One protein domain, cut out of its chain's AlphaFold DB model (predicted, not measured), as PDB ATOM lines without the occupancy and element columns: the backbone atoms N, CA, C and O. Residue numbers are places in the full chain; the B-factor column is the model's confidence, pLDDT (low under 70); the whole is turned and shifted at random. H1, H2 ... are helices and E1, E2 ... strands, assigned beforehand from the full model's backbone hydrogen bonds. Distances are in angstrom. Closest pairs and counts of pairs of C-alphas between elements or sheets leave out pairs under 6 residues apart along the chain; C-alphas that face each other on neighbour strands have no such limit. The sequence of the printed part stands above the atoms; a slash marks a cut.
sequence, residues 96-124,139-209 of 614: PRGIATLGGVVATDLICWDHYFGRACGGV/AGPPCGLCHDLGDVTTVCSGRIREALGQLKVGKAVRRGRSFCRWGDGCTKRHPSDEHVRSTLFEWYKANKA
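What this domain is: This is residues 96 to 124 and 139 to 209 of the 614 residues of an uncharacterized protein of Micromonas commoda (strain RCC299 / NOUM17 / CCMP2709) (UniProt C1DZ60). With little regular structure, this is a body of loops with one long helix, H4, along one side and short helices H2 and H3 packed on it. The unnamed residues 164 to 192 reach one end. The 100 printed residues run E1, H1, H2, H3, H4, mostly helix, only 35 in named elements. It is compact, radius of gyration of the C-alphas 13.5 A, spanning 39 by 28 by 21 A.

Where its parts are: H4, residues 193 to 207, runs 21.3 A from C-alpha 193 (105.559, 173.340, 129.415) to C-alpha 207 (112.793, 156.984, 117.828). H3 is residues 157 to 163, 10.1 A; H2 143 to 148; H1 113 to 116; E1 100 to 102.

How they stand to each other: H4 touches H3 with residues 193 to 197 alone, about perpendicular at 88 degrees; the closest C-alphas, Ala 163 and Asp 193, are 4.8 A apart. H4 touches H2 with residues 199 to 203 alone, at a steep tilt of 44 degrees, opposite ways; closest are C-alphas of Leu 145 and Trp 203, 6.8 A. H1 and H2 only just touch, with 3 pairs of C-alphas within 8 A, closest His 115 and Cys 146, 7.1 A. E1 pairs with no named strand. Every O i to N i+4 pair is within hydrogen-bond range in H2, H3 and H4; H1 is too short for one.

The domain as a whole: Residues 125 to 138 are not printed; C-alphas 124 and 139 are 9.1 A apart. The link H3 to H4 is long. Mean pLDDT of the printed part is 73.5, under 70 for instance at 168 to 182.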
ATOM      1  N   PRO A  96      92.000 164.155 136.272       41.41
ATOM      2  CA  PRO A  96      92.872 164.768 135.267       41.41
ATOM      3  C   PRO A  96      92.084 165.506 134.173       41.41
ATOM      4  O   PRO A  96      90.890 165.270 133.972       41.41
ATOM      5  N   ARG A  97      92.748 166.432 133.470       46.88
ATOM      6  CA  ARG A  97      92.138 167.265 132.419       46.88
ATOM      7  C   ARG A  97      92.801 167.013 131.073       46.88
ATOM      8  O   ARG A  97      93.792 167.658 130.745       46.88
ATOM      9  N   GLY A  98      92.183 166.133 130.291       54.00
ATOM     10  CA  GLY A  98      92.741 165.668 129.027       54.00
ATOM     11  C   GLY A  98      93.978 164.800 129.250       54.00
ATOM     12  O   GLY A  98      94.612 164.829 130.303       54.00
ATOM     13  N   ILE A  99      94.308 164.005 128.243       61.47
ATOM     14  CA  ILE A  99      95.596 163.324 128.171       61.47
ATOM     15  C   ILE A  99      96.304 163.936 126.973       61.47
ATOM     16  O   ILE A  99      95.759 163.919 125.870       61.47
ATOM     17  N   ALA A 100      97.467 164.545 127.203       71.62
ATOM     18  CA  ALA A 100      98.297 165.029 126.113       71.62
ATOM     19  C   ALA A 100      98.739 163.827 125.268       71.62
ATOM     20  O   ALA A 100      99.221 162.833 125.815       71.62
ATOM     21  N   THR A 101      98.561 163.910 123.952       75.38
ATOM     22  CA  THR A 101      99.037 162.887 123.018       75.38
ATOM     23  C   THR A 101      99.940 163.496 121.961       75.38
ATOM     24  O   THR A 101      99.715 164.632 121.540       75.38
ATOM     25  N   LEU A 102     100.916 162.716 121.516       78.25
ATOM     26  CA  LEU A 102     101.868 163.061 120.472       78.25
ATOM     27  C   LEU A 102     101.816 161.968 119.402       78.25
ATOM     28  O   LEU A 102     102.019 160.798 119.718       78.25
ATOM     29  N   GLY A 103     101.438 162.322 118.169       76.00
ATOM     30  CA  GLY A 103     101.249 161.330 117.098       76.00
ATOM     31  C   GLY A 103     100.217 160.236 117.430       76.00
ATOM     32  O   GLY A 103     100.311 159.121 116.937       76.00
ATOM     33  N   GLY A 104      99.259 160.532 118.319       70.25
ATOM     34  CA  GLY A 104      98.273 159.576 118.840       70.25
ATOM     35  C   GLY A 104      98.700 158.833 120.114       70.25
ATOM     36  O   GLY A 104      97.828 158.455 120.898       70.25
ATOM     37  N   VAL A 105     100.002 158.709 120.393       74.44
ATOM     38  CA  VAL A 105     100.521 158.051 121.604       74.44
ATOM     39  C   VAL A 105     100.297 158.933 122.831       74.44
ATOM     40  O   VAL A 105     100.471 160.151 122.783       74.44
ATOM     41  N   VAL A 106      99.910 158.329 123.954       75.75
ATOM     42  CA  VAL A 106      99.751 159.023 125.235       75.75
ATOM     43  C   VAL A 106     101.112 159.497 125.750       75.75
ATOM     44  O   VAL A 106     101.976 158.703 126.107       75.75
ATOM     45  N   ALA A 107     101.296 160.817 125.851       78.94
ATOM     46  CA  ALA A 107     102.587 161.423 126.190       78.94
ATOM     47  C   ALA A 107     103.070 161.105 127.618       78.94
ATOM     48  O   ALA A 107     104.226 161.348 127.950       78.94
ATOM     49  N   THR A 108     102.195 160.576 128.479       79.62
ATOM     50  CA  THR A 108     102.564 160.130 129.829       79.62
ATOM     51  C   THR A 108     103.150 158.731 129.861       79.62
ATOM     52  O   THR A 108     103.784 158.383 130.851       79.62
ATOM     53  N   ASP A 109     102.949 157.956 128.800       78.75
ATOM     54  CA  ASP A 109     103.381 156.562 128.704       78.75
ATOM     55  C   ASP A 109     104.775 156.491 128.045       78.75
ATOM     56  O   ASP A 109     105.489 155.504 128.172       78.75
ATOM     57  N   LEU A 110     105.214 157.616 127.462       79.44
ATOM     58  CA  LEU A 110     106.596 157.896 127.067       79.44
ATOM     59  C   LEU A 110     107.531 158.141 128.274       79.44
ATOM     60  O   LEU A 110     108.734 158.284 128.091       79.44
ATOM     61  N   ILE A 111     107.013 158.224 129.507       81.94
ATOM     62  CA  ILE A 111     107.809 158.526 130.708       81.94
ATOM     63  C   ILE A 111     107.871 157.313 131.642       81.94
ATOM     64  O   ILE A 111     106.855 156.858 132.167       81.94
ATOM     65  N   CYS A 112     109.088 156.854 131.937       82.88
ATOM     66  CA  CYS A 112     109.387 155.958 133.049       82.88
ATOM     67  C   CYS A 112     109.121 156.681 134.379       82.88
ATOM     68  O   CYS A 112     109.945 157.438 134.901       82.88
ATOM     69  N   TRP A 113     107.933 156.454 134.938       83.94
ATOM     70  CA  TRP A 113     107.547 157.039 136.219       83.94
ATOM     71  C   TRP A 113     108.353 156.491 137.397       83.94
ATOM     72  O   TRP A 113     108.478 157.191 138.398       83.94
ATOM     73  N   ASP A 114     108.937 155.296 137.279       80.00
ATOM     74  CA  ASP A 114     109.780 154.708 138.324       80.00
ATOM     75  C   ASP A 114     111.027 155.548 138.597       80.00
ATOM     76  O   ASP A 114     111.242 155.913 139.757       80.00
ATOM     77  N   HIS A 115     111.731 155.994 137.547       80.06
ATOM     78  CA  HIS A 115     112.805 156.984 137.671       80.06
ATOM     79  C   HIS A 115     112.327 158.213 138.458       80.06
ATOM     80  O   HIS A 115     112.905 158.573 139.480       80.06
ATOM     81  N   TYR A 116     111.200 158.811 138.053       79.00
ATOM     82  CA  TYR A 116     110.648 160.023 138.676       79.00
ATOM     83  C   TYR A 116     110.021 159.839 140.067       79.00
ATOM     84  O   TYR A 116     109.678 160.835 140.719       79.00
ATOM     85  N   PHE A 117     109.907 158.598 140.542       81.12
ATOM     86  CA  PHE A 117     109.584 158.249 141.924       81.12
ATOM     87  C   PHE A 117     110.809 157.781 142.729       81.12
ATOM     88  O   PHE A 117     110.653 157.415 143.892       81.12
ATOM     89  N   GLY A 118     112.018 157.835 142.157       79.62
ATOM     90  CA  GLY A 118     113.257 157.412 142.817       79.62
ATOM     91  C   GLY A 118     113.382 155.894 142.965       79.62
ATOM     92  O   GLY A 118     114.122 155.422 143.825       79.62
ATOM     93  N   ARG A 119     112.638 155.128 142.161       82.38
ATOM     94  CA  ARG A 119     112.749 153.670 142.073       82.38
ATOM     95  C   ARG A 119     113.757 153.313 140.983       82.38
ATOM     96  O   ARG A 119     113.914 154.056 140.015       82.38
ATOM     97  N   ALA A 120     114.435 152.178 141.139       75.50
ATOM     98  CA  ALA A 120     115.290 151.655 140.081       75.50
ATOM     99  C   ALA A 120     114.445 151.405 138.824       75.50
ATOM    100  O   ALA A 120     113.387 150.778 138.903       75.50
ATOM    101  N   CYS A 121     114.902 151.903 137.675       73.44
ATOM    102  CA  CYS A 121     114.343 151.510 136.388       73.44
ATOM    103  C   CYS A 121     114.533 149.996 136.221       73.44
ATOM    104  O   CYS A 121     115.610 149.488 136.540       73.44
ATOM    105  N   GLY A 122     113.527 149.291 135.694       65.62
ATOM    106  CA  GLY A 122     113.729 147.920 135.216       65.62
ATOM    107  C   GLY A 122     114.890 147.905 134.220       65.62
ATOM    108  O   GLY A 122     114.958 148.774 133.346       65.62
ATOM    109  N   GLY A 123     115.843 146.993 134.411       52.44
ATOM    110  CA  GLY A 123     117.045 146.939 133.585       52.44
ATOM    111  C   GLY A 123     116.707 146.626 132.128       52.44
ATOM    112  O   GLY A 123     115.726 145.943 131.844       52.44
ATOM    113  N   VAL A 124     117.548 147.082 131.196       49.41
ATOM    114  CA  VAL A 124     117.408 146.834 129.744       49.41
ATOM    115  C   VAL A 124     117.827 145.389 129.391       49.41
ATOM    116  O   VAL A 124     118.639 145.160 128.502       49.41
ATOM    117  N   ALA A 139     110.161 149.255 122.540       43.19
ATOM    118  CA  ALA A 139     110.956 148.843 123.696       43.19
ATOM    119  C   ALA A 139     110.436 149.564 124.955       43.19
ATOM    120  O   ALA A 139     110.020 150.725 124.867       43.19
ATOM    121  N   GLY A 140     110.447 148.884 126.110       51.91
ATOM    122  CA  GLY A 140     109.996 149.466 127.382       51.91
ATOM    123  C   GLY A 140     110.631 150.846 127.609       51.91
ATOM    124  O   GLY A 140     111.785 151.028 127.214       51.91
ATOM    125  N   PRO A 141     109.887 151.819 128.181       50.78
ATOM    126  CA  PRO A 141     110.148 153.255 128.040       50.78
ATOM    127  C   PRO A 141     111.631 153.557 128.271       50.78
ATOM    128  O   PRO A 141     112.088 153.446 129.415       50.78
ATOM    129  N   PRO A 142     112.404 153.877 127.211       54.03
ATOM    130  CA  PRO A 142     113.848 153.819 127.306       54.03
ATOM    131  C   PRO A 142     114.305 154.869 128.298       54.03
ATOM    132  O   PRO A 142     114.012 156.061 128.157       54.03
ATOM    133  N   CYS A 143     115.030 154.409 129.313       60.06
ATOM    134  CA  CYS A 143     115.461 155.226 130.439       60.06
ATOM    135  C   CYS A 143     116.185 156.510 129.994       60.06
ATOM    136  O   CYS A 143     116.036 157.528 130.665       60.06
ATOM    137  N   GLY A 144     116.839 156.510 128.822       62.78
ATOM    138  CA  GLY A 144     117.388 157.705 128.167       62.78
ATOM    139  C   GLY A 144     116.437 158.913 128.153       62.78
ATOM    140  O   GLY A 144     116.779 159.940 128.733       62.78
ATOM    141  N   LEU A 145     115.202 158.770 127.646       64.69
ATOM    142  CA  LEU A 145     114.232 159.882 127.572       64.69
ATOM    143  C   LEU A 145     113.943 160.513 128.942       64.69
ATOM    144  O   LEU A 145     113.707 161.714 129.083       64.69
ATOM    145  N   CYS A 146     113.935 159.686 129.980       64.19
ATOM    146  CA  CYS A 146     113.601 160.134 131.326       64.19
ATOM    147  C   CYS A 146     114.768 160.881 131.970       64.19
ATOM    148  O   CYS A 146     114.544 161.758 132.795       64.19
ATOM    149  N   HIS A 147     115.995 160.575 131.555       70.25
ATOM    150  CA  HIS A 147     117.193 161.298 131.956       70.25
ATOM    151  C   HIS A 147     117.370 162.603 131.152       70.25
ATOM    152  O   HIS A 147     117.855 163.584 131.716       70.25
ATOM    153  N   ASP A 148     116.898 162.674 129.898       78.88
ATOM    154  CA  ASP A 148     116.933 163.892 129.062       78.88
ATOM    155  C   ASP A 148     116.060 165.032 129.622       78.88
ATOM    156  O   ASP A 148     116.406 166.212 129.525       78.88
ATOM    157  N   LEU A 149     114.941 164.691 130.273       80.31
ATOM    158  CA  LEU A 149     114.119 165.638 131.041       80.31
ATOM    159  C   LEU A 149     114.781 166.081 132.368       80.31
ATOM    160  O   LEU A 149     114.291 167.009 133.020       80.31
ATOM    161  N   GLY A 150     115.904 165.458 132.741       80.44
ATOM    162  CA  GLY A 150     116.715 165.716 133.928       80.44
ATOM    163  C   GLY A 150     116.464 164.732 135.075       80.44
ATOM    164  O   GLY A 150     115.361 164.211 135.241       80.44
ATOM    165  N   ASP A 151     117.496 164.527 135.896       78.81
ATOM    166  CA  ASP A 151     117.500 163.556 136.995       78.81
ATOM    167  C   ASP A 151     116.435 163.840 138.072       78.81
ATOM    168  O   ASP A 151     116.191 164.994 138.452       78.81
ATOM    169  N   VAL A 152     115.856 162.773 138.633       79.81
ATOM    170  CA  VAL A 152     114.835 162.811 139.687       79.81
ATOM    171  C   VAL A 152     115.257 163.589 140.933       79.81
ATOM    172  O   VAL A 152     114.387 164.189 141.572       79.81
ATOM    173  N   THR A 153     116.541 163.651 141.308       80.00
ATOM    174  CA  THR A 153     116.966 164.496 142.442       80.00
ATOM    175  C   THR A 153     116.829 165.982 142.106       80.00
ATOM    176  O   THR A 153     116.454 166.776 142.971       80.00
ATOM    177  N   THR A 154     117.016 166.338 140.833       84.06
ATOM    178  CA  THR A 154     117.078 167.718 140.344       84.06
ATOM    179  C   THR A 154     115.772 168.260 139.762       84.06
ATOM    180  O   THR A 154     115.636 169.477 139.715       84.06
ATOM    181  N   VAL A 155     114.790 167.438 139.355       86.62
ATOM    182  CA  VAL A 155     113.576 167.896 138.631       86.62
ATOM    183  C   VAL A 155     112.258 167.585 139.367       86.62
ATOM    184  O   VAL A 155     112.054 166.498 139.906       86.62
ATOM    185  N   CYS A 156     111.318 168.546 139.399       88.19
ATOM    186  CA  CYS A 156     110.001 168.352 140.030       88.19
ATOM    187  C   CYS A 156     109.108 167.426 139.177       88.19
ATOM    188  O   CYS A 156     108.483 167.879 138.217       88.19
ATOM    189  N   SER A 157     108.949 166.152 139.553       85.38
ATOM    190  CA  SER A 157     108.077 165.206 138.826       85.38
ATOM    191  C   SER A 157     106.621 165.685 138.723       85.38
ATOM    192  O   SER A 157     105.977 165.532 137.685       85.38
ATOM    193  N   GLY A 158     106.098 166.376 139.744       84.25
ATOM    194  CA  GLY A 158     104.774 167.007 139.667       84.25
ATOM    195  C   GLY A 158     104.673 168.125 138.622       84.25
ATOM    196  O   GLY A 158     103.593 168.318 138.072       84.25
ATOM    197  N   ARG A 159     105.772 168.812 138.284       87.00
ATOM    198  CA  ARG A 159     105.796 169.848 137.239       87.00
ATOM    199  C   ARG A 159     105.676 169.233 135.845       87.00
ATOM    200  O   ARG A 159     104.921 169.749 135.026       87.00
ATOM    201  N   ILE A 160     106.344 168.101 135.613       86.12
ATOM    202  CA  ILE A 160     106.193 167.292 134.393       86.12
ATOM    203  C   ILE A 160     104.733 166.819 134.268       86.12
ATOM    204  O   ILE A 160     104.094 167.009 133.235       86.12
ATOM    205  N   ARG A 161     104.145 166.307 135.357       82.31
ATOM    206  CA  ARG A 161     102.728 165.892 135.397       82.31
ATOM    207  C   ARG A 161     101.737 167.044 135.175       82.31
ATOM    208  O   ARG A 161     100.658 166.812 134.634       82.31
ATOM    209  N   GLU A 162     102.069 168.272 135.575       82.19
ATOM    210  CA  GLU A 162     101.287 169.471 135.235       82.19
ATOM    211  C   GLU A 162     101.394 169.816 133.738       82.19
ATOM    212  O   GLU A 162     100.360 170.039 133.109       82.19
ATOM    213  N   ALA A 163     102.597 169.789 133.149       83.44
ATOM    214  CA  ALA A 163     102.823 170.072 131.723       83.44
ATOM    215  C   ALA A 163     102.084 169.096 130.778       83.44
ATOM    216  O   ALA A 163     101.643 169.487 129.688       83.44
ATOM    217  N   LEU A 164     101.903 167.848 131.230       83.12
ATOM    218  CA  LEU A 164     101.165 166.774 130.548       83.12
ATOM    219  C   LEU A 164      99.661 166.705 130.892       83.12
ATOM    220  O   LEU A 164      98.966 165.808 130.418       83.12
ATOM    221  N   GLY A 165      99.136 167.616 131.721       76.62
ATOM    222  CA  GLY A 165      97.705 167.685 132.064       76.62
ATOM    223  C   GLY A 165      97.205 166.670 133.108       76.62
ATOM    224  O   GLY A 165      96.032 166.718 133.498       76.62
ATOM    225  N   GLN A 166      98.077 165.797 133.631       73.44
ATOM    226  CA  GLN A 166      97.723 164.846 134.694       73.44
ATOM    227  C   GLN A 166      97.379 165.541 136.021       73.44
ATOM    228  O   GLN A 166      96.552 165.040 136.785       73.44
ATOM    229  N   LEU A 167      98.012 166.680 136.321       75.00
ATOM    230  CA  LEU A 167      97.777 167.446 137.545       75.00
ATOM    231  C   LEU A 167      97.155 168.815 137.262       75.00
ATOM    232  O   LEU A 167      97.450 169.487 136.276       75.00
ATOM    233  N   LYS A 168      96.305 169.270 138.189       65.12
ATOM    234  CA  LYS A 168      95.799 170.645 138.179       65.12
ATOM    235  C   LYS A 168      96.934 171.608 138.513       65.12
ATOM    236  O   LYS A 168      97.278 171.730 139.687       65.12
ATOM    237  N   VAL A 169      97.376 172.341 137.490       66.38
ATOM    238  CA  VAL A 169      98.182 173.569 137.572       66.38
ATOM    239  C   VAL A 169      97.845 174.358 138.841       66.38
ATOM    240  O   VAL A 169      96.707 174.826 139.003       66.38
ATOM    241  N   GLY A 170      98.824 174.483 139.740       62.78
ATOM    242  CA  GLY A 170      98.674 175.176 141.017       62.78
ATOM    243  C   GLY A 170      98.137 176.610 140.880       62.78
ATOM    244  O   GLY A 170      98.359 177.296 139.880       62.78
ATOM    245  N   LYS A 171      97.442 177.115 141.915       56.94
ATOM    246  CA  LYS A 171      96.927 178.506 141.929       56.94
ATOM    247  C   LYS A 171      98.036 179.554 141.719       56.94
ATOM    248  O   LYS A 171      97.737 180.626 141.202       56.94
ATOM    249  N   ALA A 172      99.276 179.243 142.105       54.34
ATOM    250  CA  ALA A 172     100.449 180.093 141.907       54.34
ATOM    251  C   ALA A 172     100.873 180.192 140.427       54.34
ATOM    252  O   ALA A 172     101.086 181.299 139.934       54.34
ATOM    253  N   VAL A 173     100.881 179.073 139.692       54.44
ATOM    254  CA  VAL A 173     101.275 179.017 138.270       54.44
ATOM    255  C   VAL A 173     100.357 179.853 137.380       54.44
ATOM    256  O   VAL A 173     100.823 180.545 136.479       54.44
ATOM    257  N   ARG A 174      99.059 179.924 137.701       54.31
ATOM    258  CA  ARG A 174      98.103 180.812 137.006       54.31
ATOM    259  C   ARG A 174      98.399 182.313 137.144       54.31
ATOM    260  O   ARG A 174      97.723 183.107 136.501       54.31
ATOM    261  N   ARG A 175      99.356 182.709 137.988       57.28
ATOM    262  CA  ARG A 175      99.828 184.095 138.160       57.28
ATOM    263  C   ARG A 175     101.207 184.330 137.521       57.28
ATOM    264  O   ARG A 175     101.915 185.235 137.946       57.28
ATOM    265  N   GLY A 176     101.611 183.496 136.557       56.84
ATOM    266  CA  GLY A 176     102.879 183.640 135.828       56.84
ATOM    267  C   GLY A 176     104.132 183.278 136.637       56.84
ATOM    268  O   GLY A 176     105.233 183.647 136.249       56.84
ATOM    269  N   ARG A 177     103.983 182.577 137.769       58.69
ATOM    270  CA  ARG A 177     105.086 182.180 138.659       58.69
ATOM    271  C   ARG A 177     105.250 180.659 138.644       58.69
ATOM    272  O   ARG A 177     104.304 179.955 138.980       58.69
ATOM    273  N   SER A 178     106.425 180.143 138.293       53.59
ATOM    274  CA  SER A 178     106.709 178.719 138.007       53.59
ATOM    275  C   SER A 178     106.746 177.771 139.227       53.59
ATOM    276  O   SER A 178     107.480 176.784 139.236       53.59
ATOM    277  N   PHE A 179     105.938 178.027 140.256       61.06
ATOM    278  CA  PHE A 179     105.907 177.224 141.479       61.06
ATOM    279  C   PHE A 179     105.117 175.920 141.295       61.06
ATOM    280  O   PHE A 179     103.894 175.946 141.147       61.06
ATOM    281  N   CYS A 180     105.821 174.784 141.359       66.31
ATOM    282  CA  CYS A 180     105.242 173.434 141.411       66.31
ATOM    283  C   CYS A 180     104.214 173.331 142.558       66.31
ATOM    284  O   CYS A 180     104.239 174.119 143.505       66.31
ATOM    285  N   ARG A 181     103.308 172.346 142.526       65.06
ATOM    286  CA  ARG A 181     102.202 172.214 143.502       65.06
ATOM    287  C   ARG A 181     102.622 172.192 144.990       65.06
ATOM    288  O   ARG A 181     101.782 172.473 145.842       65.06
ATOM    289  N   TRP A 182     103.887 171.896 145.297       68.94
ATOM    290  CA  TRP A 182     104.478 171.954 146.644       68.94
ATOM    291  C   TRP A 182     104.917 173.363 147.104       68.94
ATOM    292  O   TRP A 182     105.343 173.521 148.243       68.94
ATOM    293  N   GLY A 183     104.761 174.391 146.265       71.62
ATOM    294  CA  GLY A 183     105.067 175.788 146.588       71.62
ATOM    295  C   GLY A 183     106.565 176.097 146.643       71.62
ATOM    296  O   GLY A 183     107.388 175.367 146.091       71.62
ATOM    297  N   ASP A 184     106.900 177.187 147.332       70.75
ATOM    298  CA  ASP A 184     108.255 177.754 147.419       70.75
ATOM    299  C   ASP A 184     109.267 176.814 148.112       70.75
ATOM    300  O   ASP A 184     110.473 176.987 147.969       70.75
ATOM    301  N   GLY A 185     108.791 175.781 148.821       75.88
ATOM    302  CA  GLY A 185     109.626 174.738 149.430       75.88
ATOM    303  C   GLY A 185     110.153 173.675 148.455       75.88
ATOM    304  O   GLY A 185     110.894 172.787 148.871       75.88
ATOM    305  N   CYS A 186     109.777 173.718 147.172       82.44
ATOM    306  CA  CYS A 186     110.316 172.801 146.168       82.44
ATOM    307  C   CYS A 186     111.654 173.317 145.617       82.44
ATOM    308  O   CYS A 186     111.682 174.168 144.731       82.44
ATOM    309  N   THR A 187     112.762 172.756 146.107       85.38
ATOM    310  CA  THR A 187     114.136 173.091 145.684       85.38
ATOM    311  C   THR A 187     114.533 172.528 144.313       85.38
ATOM    312  O   THR A 187     115.598 172.861 143.799       85.38
ATOM    313  N   LYS A 188     113.695 171.678 143.706       88.62
ATOM    314  CA  LYS A 188     113.955 171.065 142.396       88.62
ATOM    315  C   LYS A 188     113.680 172.037 141.242       88.62
ATOM    316  O   LYS A 188     112.825 172.912 141.332       88.62
ATOM    317  N   ARG A 189     114.364 171.840 140.115       88.44
ATOM    318  CA  ARG A 189     114.165 172.547 138.844       88.44
ATOM    319  C   ARG A 189     112.748 172.325 138.307       88.44
ATOM    320  O   ARG A 189     112.197 171.220 138.345       88.44
ATOM    321  N   HIS A 190     112.182 173.392 137.749       88.12
ATOM    322  CA  HIS A 190     110.836 173.431 137.182       88.12
ATOM    323  C   HIS A 190     110.904 173.712 135.673       88.12
ATOM    324  O   HIS A 190     110.986 174.880 135.291       88.12
ATOM    325  N   PRO A 191     110.888 172.688 134.801       86.38
ATOM    326  CA  PRO A 191     110.901 172.908 133.356       86.38
ATOM    327  C   PRO A 191     109.642 173.657 132.875       86.38
ATOM    328  O   PRO A 191     108.574 173.589 133.501       86.38
ATOM    329  N   SER A 192     109.748 174.396 131.766       85.50
ATOM    330  CA  SER A 192     108.592 175.020 131.102       85.50
ATOM    331  C   SER A 192     107.718 173.957 130.419       85.50
ATOM    332  O   SER A 192     108.181 172.849 130.156       85.50
ATOM    333  N   ASP A 193     106.443 174.268 130.150       83.06
ATOM    334  CA  ASP A 193     105.559 173.340 129.415       83.06
ATOM    335  C   ASP A 193     106.121 173.056 128.016       83.06
ATOM    336  O   ASP A 193     106.065 171.931 127.536       83.06
ATOM    337  N   GLU A 194     106.698 174.089 127.403       86.19
ATOM    338  CA  GLU A 194     107.392 174.037 126.122       86.19
ATOM    339  C   GLU A 194     108.612 173.115 126.161       86.19
ATOM    340  O   GLU A 194     108.715 172.258 125.300       86.19
ATOM    341  N   HIS A 195     109.469 173.196 127.189       88.19
ATOM    342  CA  HIS A 195     110.638 172.318 127.316       88.19
ATOM    343  C   HIS A 195     110.249 170.849 127.525       88.19
ATOM    344  O   HIS A 195     110.814 169.972 126.888       88.19
ATOM    345  N   VAL A 196     109.241 170.560 128.364       86.06
ATOM    346  CA  VAL A 196     108.756 169.174 128.526       86.06
ATOM    347  C   VAL A 196     108.205 168.633 127.203       86.06
ATOM    348  O   VAL A 196     108.427 167.470 126.873       86.06
ATOM    349  N   ARG A 197     107.499 169.466 126.428       84.12
ATOM    350  CA  ARG A 197     106.950 169.066 125.126       84.12
ATOM    351  C   ARG A 197     108.019 168.950 124.047       84.12
ATOM    352  O   ARG A 197     107.961 167.987 123.295       84.12
ATOM    353  N   SER A 198     108.989 169.857 123.965       85.88
ATOM    354  CA  SER A 198     110.055 169.767 122.964       85.88
ATOM    355  C   SER A 198     110.944 168.549 123.209       85.88
ATOM    356  O   SER A 198     111.182 167.801 122.271       85.88
ATOM    357  N   THR A 199     111.326 168.250 124.457       86.62
ATOM    358  CA  THR A 199     112.111 167.043 124.773       86.62
ATOM    359  C   THR A 199     111.375 165.755 124.383       86.62
ATOM    360  O   THR A 199     111.952 164.896 123.722       86.62
ATOM    361  N   LEU A 200     110.082 165.629 124.713       83.50
ATOM    362  CA  LEU A 200     109.271 164.470 124.303       83.50
ATOM    363  C   LEU A 200     109.068 164.395 122.777       83.50
ATOM    364  O   LEU A 200     108.972 163.303 122.225       83.50
ATOM    365  N   PHE A 201     109.000 165.544 122.101       83.12
ATOM    366  CA  PHE A 201     108.804 165.652 120.654       83.12
ATOM    367  C   PHE A 201     110.046 165.260 119.858       83.12
ATOM    368  O   PHE A 201     109.942 164.437 118.951       83.12
ATOM    369  N   GLU A 202     111.214 165.784 120.230       84.38
ATOM    370  CA  GLU A 202     112.486 165.425 119.602       84.38
ATOM    371  C   GLU A 202     112.827 163.953 119.847       84.38
ATOM    372  O   GLU A 202     113.214 163.250 118.915       84.38
ATOM    373  N   TRP A 203     112.577 163.433 121.056       83.19
ATOM    374  CA  TRP A 203     112.729 162.001 121.313       83.19
ATOM    375  C   TRP A 203     111.794 161.156 120.437       83.19
ATOM    376  O   TRP A 203     112.240 160.176 119.837       83.19
ATOM    377  N   TYR A 204     110.518 161.537 120.311       79.06
ATOM    378  CA  TYR A 204     109.564 160.815 119.464       79.06
ATOM    379  C   TYR A 204     109.998 160.848 117.994       79.06
ATOM    380  O   TYR A 204     110.016 159.806 117.344       79.06
ATOM    381  N   LYS A 205     110.420 162.012 117.478       80.94
ATOM    382  CA  LYS A 205     110.984 162.136 116.124       80.94
ATOM    383  C   LYS A 205     112.193 161.220 115.925       80.94
ATOM    384  O   LYS A 205     112.240 160.502 114.932       80.94
ATOM    385  N   ALA A 206     113.127 161.193 116.877       78.75
ATOM    386  CA  ALA A 206     114.338 160.379 116.793       78.75
ATOM    387  C   ALA A 206     114.073 158.861 116.850       78.75
ATOM    388  O   ALA A 206     114.800 158.097 116.221       78.75
ATOM    389  N   ASN A 207     113.042 158.414 117.577       74.88
ATOM    390  CA  ASN A 207     112.793 156.984 117.828       74.88
ATOM    391  C   ASN A 207     111.695 156.373 116.940       74.88
ATOM    392  O   ASN A 207     111.619 155.153 116.830       74.88
ATOM    393  N   LYS A 208     110.855 157.190 116.287       72.62
ATOM    394  CA  LYS A 208     109.744 156.733 115.425       72.62
ATOM    395  C   LYS A 208     109.954 157.020 113.931       72.62
ATOM    396  O   LYS A 208     109.015 156.903 113.148       72.62
ATOM    397  N   ALA A 209     111.184 157.355 113.532       53.56
ATOM    398  CA  ALA A 209     111.568 157.873 112.211       53.56
ATOM    399  C   ALA A 209     111.284 156.970 110.985       53.56
ATOM    400  O   ALA A 209     111.506 157.409 109.859       53.56
TER     401      ALA A 209